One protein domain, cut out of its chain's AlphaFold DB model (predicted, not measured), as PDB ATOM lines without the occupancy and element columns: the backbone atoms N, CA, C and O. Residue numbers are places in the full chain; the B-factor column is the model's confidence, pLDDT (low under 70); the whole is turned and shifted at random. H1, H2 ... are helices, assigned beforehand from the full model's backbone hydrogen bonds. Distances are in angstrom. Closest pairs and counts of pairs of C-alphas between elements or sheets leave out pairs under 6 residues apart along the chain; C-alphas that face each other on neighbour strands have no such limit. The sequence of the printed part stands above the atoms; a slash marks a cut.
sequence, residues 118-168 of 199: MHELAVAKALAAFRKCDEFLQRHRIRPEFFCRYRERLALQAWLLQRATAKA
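This is residues 118 to 168 of the 199 residues of an uncharacterized protein of Trichomalopsis sarcophagae (UniProt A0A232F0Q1). Two long helices, H1 and H2, make an open V: they come near each other at the bend, where a tight link joins the end of H1 to the beginning of H2, and from there the two arms spread apart. Residues 118 to 132 of H1 and 148 to 168 of H2 stand free, and the space between the arms is empty. The printed part has 51 residues, with two named helices in the order H1, H2 and no named strand; its class is all helix. It is loose, with a radius of gyration of the C-alphas of 14.0 A, and flat, spanning 43 by 27 by 10 A.

H1, residues 118 to 139, begins at C-alpha 118 at (166.492, 102.338, 111.342) and ends at C-alpha 139 at (167.452, 128.509, 93.271), 31.8 A away. Residues 140 to 143 form the link. H2, residues 144 to 168, is the longest helix with 25 residues; it measures 35.7 A from its first to its last C-alpha and ends at C-alpha 168 at (152.069, 88.541, 94.054).

H1 and H2 are close but not clearly touching, with 1 pair of C-alphas within 8 A. Their closest C-alphas, those of Leu 137 and Pro 144, are 7.1 A apart. The helices run opposite ways at a shallow tilt of 32 degrees, only just short of steep. Their centres are 17.6 A apart. In H1 every O i to N i+4 pair is within hydrogen-bond range; in H2 20 of 21 are.

The two C-alphas farthest apart, those of Arg 139 and Ala 168, are 42.8 A apart. The first and last printed C-alphas, those of Met 118 and Ala 168, are 26.4 A apart. The printed part has no cut. The mean pLDDT of the printed part is 72.5; 17 residues are under 70, namely 118 to 120, 144 to 151, 156 and 164 to 168.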
ATOM      1  N   MET A 118     166.393 102.409 112.803       58.78
ATOM      2  CA  MET A 118     166.492 102.338 111.342       58.78
ATOM      3  C   MET A 118     165.443 103.234 110.665       58.78
ATOM      4  O   MET A 118     165.723 103.861 109.633       58.78
ATOM      5  N   HIS A 119     164.246 103.322 111.256       66.94
ATOM      6  CA  HIS A 119     163.175 104.191 110.782       66.94
ATOM      7  C   HIS A 119     163.516 105.671 110.984       66.94
ATOM      8  O   HIS A 119     163.372 106.466 110.053       66.94
ATOM      9  N   GLU A 120     164.044 106.041 112.147       69.00
ATOM     10  CA  GLU A 120     164.445 107.409 112.467       69.00
ATOM     11  C   GLU A 120     165.575 107.906 111.553       69.00
ATOM     12  O   GLU A 120     165.481 108.994 110.973       69.00
ATOM     13  N   LEU A 121     166.584 107.068 111.289       71.19
ATOM     14  CA  LEU A 121     167.647 107.381 110.328       71.19
ATOM     15  C   LEU A 121     167.091 107.571 108.904       71.19
ATOM     16  O   LEU A 121     167.516 108.468 108.163       71.19
ATOM     17  N   ALA A 122     166.120 106.743 108.503       70.25
ATOM     18  CA  ALA A 122     165.455 106.866 107.208       70.25
ATOM     19  C   ALA A 122     164.626 108.159 107.110       70.25
ATOM     20  O   ALA A 122     164.650 108.823 106.065       70.25
ATOM     21  N   VAL A 123     163.951 108.555 108.193       74.25
ATOM     22  CA  VAL A 123     163.200 109.813 108.297       74.25
ATOM     23  C   VAL A 123     164.146 111.011 108.230       74.25
ATOM     24  O   VAL A 123     163.936 111.899 107.399       74.25
ATOM     25  N   ALA A 124     165.238 111.014 108.996       73.88
ATOM     26  CA  ALA A 124     166.247 112.072 108.963       73.88
ATOM     27  C   ALA A 124     166.856 112.233 107.558       73.88
ATOM     28  O   ALA A 124     166.958 113.344 107.025       73.88
ATOM     29  N   LYS A 125     167.171 111.113 106.893       74.75
ATOM     30  CA  LYS A 125     167.668 111.102 105.511       74.75
ATOM     31  C   LYS A 125     166.640 111.651 104.517       74.75
ATOM     32  O   LYS A 125     167.011 112.389 103.601       74.75
ATOM     33  N   ALA A 126     165.360 111.323 104.689       72.81
ATOM     34  CA  ALA A 126     164.281 111.846 103.853       72.81
ATOM     35  C   ALA A 126     164.090 113.359 104.049       72.81
ATOM     36  O   ALA A 126     163.973 114.095 103.067       72.81
ATOM     37  N   LEU A 127     164.136 113.842 105.294       70.38
ATOM     38  CA  LEU A 127     164.048 115.268 105.616       70.38
ATOM     39  C   LEU A 127     165.226 116.057 105.029       70.38
ATOM     40  O   LEU A 127     165.017 117.104 104.413       70.38
ATOM     41  N   ALA A 128     166.451 115.533 105.133       74.31
ATOM     42  CA  ALA A 128     167.628 116.139 104.514       74.31
ATOM     43  C   ALA A 128     167.508 116.206 102.979       74.31
ATOM     44  O   ALA A 128     167.886 117.205 102.361       74.31
ATOM     45  N   ALA A 129     166.940 115.170 102.352       75.06
ATOM     46  CA  ALA A 129     166.669 115.173 100.918       75.06
ATOM     47  C   ALA A 129     165.623 116.232 100.529       75.06
ATOM     48  O   ALA A 129     165.797 116.904  99.513       75.06
ATOM     49  N   PHE A 130     164.575 116.438 101.338       72.31
ATOM     50  CA  PHE A 130     163.574 117.478 101.071       72.31
ATOM     51  C   PHE A 130     164.148 118.882 101.165       72.31
ATOM     52  O   PHE A 130     163.908 119.667 100.256       72.31
ATOM     53  N   ARG A 131     164.999 119.160 102.158       76.38
ATOM     54  CA  ARG A 131     165.681 120.460 102.251       76.38
ATOM     55  C   ARG A 131     166.517 120.764 101.005       76.38
ATOM     56  O   ARG A 131     166.419 121.857 100.461       76.38
ATOM     57  N   LYS A 132     167.259 119.775 100.485       76.69
ATOM     58  CA  LYS A 132     168.017 119.924  99.227       76.69
ATOM     59  C   LYS A 132     167.117 120.160  98.016       76.69
ATOM     60  O   LYS A 132     167.465 120.935  97.127       76.69
ATOM     61  N   CYS A 133     165.971 119.483  97.955       75.19
ATOM     62  CA  CYS A 133     164.996 119.721  96.896       75.19
ATOM     63  C   CYS A 133     164.413 121.136  96.982       75.19
ATOM     64  O   CYS A 133     164.348 121.807  95.957       75.19
ATOM     65  N   ASP A 134     164.040 121.602  98.171       76.38
ATOM     66  CA  ASP A 134     163.471 122.938  98.369       76.38
ATOM     67  C   ASP A 134     164.476 124.036  98.007       76.38
ATOM     68  O   ASP A 134     164.132 124.985  97.302       76.38
ATOM     69  N   GLU A 135     165.743 123.860  98.381       81.06
ATOM     70  CA  GLU A 135     166.825 124.780  98.026       81.06
ATOM     71  C   GLU A 135     167.054 124.836  96.505       81.06
ATOM     72  O   GLU A 135     167.182 125.913  95.915       81.06
ATOM     73  N   PHE A 136     167.020 123.683  95.826       82.62
ATOM     74  CA  PHE A 136     167.081 123.613  94.363       82.62
ATOM     75  C   PHE A 136     165.883 124.320  93.709       82.62
ATOM     76  O   PHE A 136     166.050 125.101  92.766       82.62
ATOM     77  N   LEU A 137     164.671 124.089  94.216       83.00
ATOM     78  CA  LEU A 137     163.455 124.731  93.714       83.00
ATOM     79  C   LEU A 137     163.512 126.248  93.883       83.00
ATOM     80  O   LEU A 137     163.183 126.979  92.945       83.00
ATOM     81  N   GLN A 138     163.991 126.717  95.034       80.12
ATOM     82  CA  GLN A 138     164.189 128.134  95.314       80.12
ATOM     83  C   GLN A 138     165.229 128.743  94.365       80.12
ATOM     84  O   GLN A 138     164.963 129.778  93.745       80.12
ATOM     85  N   ARG A 139     166.369 128.067  94.167       89.81
ATOM     86  CA  ARG A 139     167.452 128.509  93.271       89.81
ATOM     87  C   ARG A 139     166.992 128.653  91.822       89.81
ATOM     88  O   ARG A 139     167.387 129.596  91.139       89.81
ATOM     89  N   HIS A 140     166.131 127.748  91.363       87.75
ATOM     90  CA  HIS A 140     165.612 127.747  89.993       87.75
ATOM     91  C   HIS A 140     164.251 128.446  89.841       87.75
ATOM     92  O   HIS A 140     163.701 128.462  88.739       87.75
ATOM     93  N   ARG A 141     163.708 129.041  90.917       85.06
ATOM     94  CA  ARG A 141     162.369 129.666  90.960       85.06
ATOM     95  C   ARG A 141     161.264 128.743  90.433       85.06
ATOM     96  O   ARG A 141     160.309 129.187  89.791       85.06
ATOM     97  N   ILE A 142     161.403 127.445  90.692       81.88
ATOM     98  CA  ILE A 142     160.425 126.444  90.286       81.88
ATOM     99  C   ILE A 142     159.319 126.428  91.334       81.88
ATOM    100  O   ILE A 142     159.544 126.208  92.520       81.88
ATOM    101  N   ARG A 143     158.102 126.661  90.859       73.81
ATOM    102  CA  ARG A 143     156.881 126.654  91.656       73.81
ATOM    103  C   ARG A 143     156.667 125.286  92.340       73.81
ATOM    104  O   ARG A 143     156.592 124.282  91.618       73.81
ATOM    105  N   PRO A 144     156.547 125.217  93.684       67.94
ATOM    106  CA  PRO A 144     156.413 123.956  94.427       67.94
ATOM    107  C   PRO A 144     155.250 123.081  93.948       67.94
ATOM    108  O   PRO A 144     155.311 121.855  94.026       67.94
ATOM    109  N   GLU A 145     154.211 123.689  93.368       67.31
ATOM    110  CA  GLU A 145     153.018 123.002  92.869       67.31
ATOM    111  C   GLU A 145     153.317 122.009  91.732       67.31
ATOM    112  O   GLU A 145     152.582 121.036  91.553       67.31
ATOM    113  N   PHE A 146     154.404 122.214  90.978       59.84
ATOM    114  CA  PHE A 146     154.861 121.257  89.964       59.84
ATOM    115  C   PHE A 146     155.627 120.083  90.582       59.84
ATOM    116  O   PHE A 146     155.540 118.958  90.084       59.84
ATOM    117  N   PHE A 147     156.331 120.324  91.689       63.19
ATOM    118  CA  PHE A 147     157.118 119.310  92.384       63.19
ATOM    119  C   PHE A 147     156.243 118.412  93.266       63.19
ATOM    120  O   PHE A 147     156.419 117.195  93.253       63.19
ATOM    121  N   CYS A 148     155.234 118.973  93.942       63.56
ATOM    122  CA  CYS A 148     154.256 118.206  94.721       63.56
ATOM    123  C   CYS A 148     153.524 117.172  93.859       63.56
ATOM    124  O   CYS A 148     153.439 116.013  94.250       63.56
ATOM    125  N   ARG A 149     153.110 117.532  92.634       57.62
ATOM    126  CA  ARG A 149     152.499 116.567  91.698       57.62
ATOM    127  C   ARG A 149     153.461 115.460  91.264       57.62
ATOM    128  O   ARG A 149     153.044 114.320  91.069       57.62
ATOM    129  N   TYR A 150     154.741 115.782  91.069       63.28
ATOM    130  CA  TYR A 150     155.752 114.792  90.693       63.28
ATOM    131  C   TYR A 150     156.053 113.830  91.849       63.28
ATOM    132  O   TYR A 150     156.115 112.618  91.641       63.28
ATOM    133  N   ARG A 151     156.156 114.355  93.073       69.06
ATOM    134  CA  ARG A 151     156.352 113.558  94.289       69.06
ATOM    135  C   ARG A 151     155.133 112.702  94.629       69.06
ATOM    136  O   ARG A 151     155.321 111.533  94.945       69.06
ATOM    137  N   GLU A 152     153.913 113.220  94.481       72.19
ATOM    138  CA  GLU A 152     152.679 112.424  94.573       72.19
ATOM    139  C   GLU A 152     152.677 111.287  93.555       72.19
ATOM    140  O   GLU A 152     152.383 110.147  93.902       72.19
ATOM    141  N   ARG A 153     153.053 111.568  92.301       72.19
ATOM    142  CA  ARG A 153     153.136 110.539  91.258       72.19
ATOM    143  C   ARG A 153     154.157 109.454  91.611       72.19
ATOM    144  O   ARG A 153     153.843 108.278  91.443       72.19
ATOM    145  N   LEU A 154     155.343 109.825  92.098       73.00
ATOM    146  CA  LEU A 154     156.376 108.875  92.535       73.00
ATOM    147  C   LEU A 154     155.922 108.043  93.741       73.00
ATOM    148  O   LEU A 154     156.084 106.825  93.728       73.00
ATOM    149  N   ALA A 155     155.318 108.677  94.749       74.88
ATOM    150  CA  ALA A 155     154.787 107.991  95.925       74.88
ATOM    151  C   ALA A 155     153.662 107.017  95.544       74.88
ATOM    152  O   ALA A 155     153.669 105.864  95.971       74.88
ATOM    153  N   LEU A 156     152.743 107.441  94.672       69.50
ATOM    154  CA  LEU A 156     151.677 106.591  94.147       69.50
ATOM    155  C   LEU A 156     152.250 105.412  93.350       69.50
ATOM    156  O   LEU A 156     151.780 104.288  93.502       69.50
ATOM    157  N   GLN A 157     153.276 105.640  92.527       71.25
ATOM    158  CA  GLN A 157     153.938 104.585  91.759       71.25
ATOM    159  C   GLN A 157     154.633 103.570  92.675       71.25
ATOM    160  O   GLN A 157     154.458 102.367  92.480       71.25
ATOM    161  N   ALA A 158     155.369 104.034  93.689       76.62
ATOM    162  CA  ALA A 158     156.010 103.174  94.682       76.62
ATOM    163  C   ALA A 158     154.973 102.364  95.474       76.62
ATOM    164  O   ALA A 158     155.106 101.146  95.598       76.62
ATOM    165  N   TRP A 159     153.892 103.008  95.919       77.69
ATOM    166  CA  TRP A 159     152.798 102.349  96.632       77.69
ATOM    167  C   TRP A 159     152.086 101.301  95.768       77.69
ATOM    168  O   TRP A 159     151.849 100.179  96.214       77.69
ATOM    169  N   LEU A 160     151.778 101.622  94.506       79.88
ATOM    170  CA  LEU A 160     151.181 100.670  93.565       79.88
ATOM    171  C   LEU A 160     152.106  99.473  93.309       79.88
ATOM    172  O   LEU A 160     151.622  98.343  93.245       79.88
ATOM    173  N   LEU A 161     153.419  99.701  93.208       80.06
ATOM    174  CA  LEU A 161     154.416  98.651  93.007       80.06
ATOM    175  C   LEU A 161     154.550  97.747  94.242       80.06
ATOM    176  O   LEU A 161     154.513  96.523  94.112       80.06
ATOM    177  N   GLN A 162     154.619  98.323  95.445       74.88
ATOM    178  CA  GLN A 162     154.588  97.574  96.708       74.88
ATOM    179  C   GLN A 162     153.299  96.761  96.846       74.88
ATOM    180  O   GLN A 162     153.314  95.604  97.250       74.88
ATOM    181  N   ARG A 163     152.160  97.322  96.443       74.06
ATOM    182  CA  ARG A 163     150.870  96.627  96.520       74.06
ATOM    183  C   ARG A 163     150.743  95.507  95.488       74.06
ATOM    184  O   ARG A 163     150.127  94.481  95.775       74.06
ATOM    185  N   ALA A 164     151.309  95.688  94.296       69.00
ATOM    186  CA  ALA A 164     151.380  94.650  93.270       69.00
ATOM    187  C   ALA A 164     152.298  93.497  93.704       69.00
ATOM    188  O   ALA A 164     151.909  92.334  93.599       69.00
ATOM    189  N   THR A 165     153.468  93.811  94.262       68.38
ATOM    190  CA  THR A 165     154.430  92.818  94.769       68.38
ATOM    191  C   THR A 165     153.920  92.102  96.023       68.38
ATOM    192  O   THR A 165     154.018  90.879  96.099       68.38
ATOM    193  N   ALA A 166     153.250  92.801  96.945       61.88
ATOM    194  CA  ALA A 166     152.601  92.195  98.113       61.88
ATOM    195  C   ALA A 166     151.445  91.251  97.728       61.88
ATOM    196  O   ALA A 166     151.273  90.193  98.335       61.88
ATOM    197  N   LYS A 167     150.663  91.587  96.689       58.94
ATOM    198  CA  LYS A 167     149.640  90.681  96.135       58.94
ATOM    199  C   LYS A 167     150.253  89.471  95.427       58.94
ATOM    200  O   LYS A 167     149.716  88.378  95.556       58.94
ATOM    201  N   ALA A 168     151.363  89.642  94.710       57.47
ATOM    202  CA  ALA A 168     152.069  88.541  94.054       57.47
ATOM    203  C   ALA A 168     152.705  87.568  95.066       57.47
ATOM    204  O   ALA A 168     152.580  86.357  94.903       57.47
TER     205      ALA A 168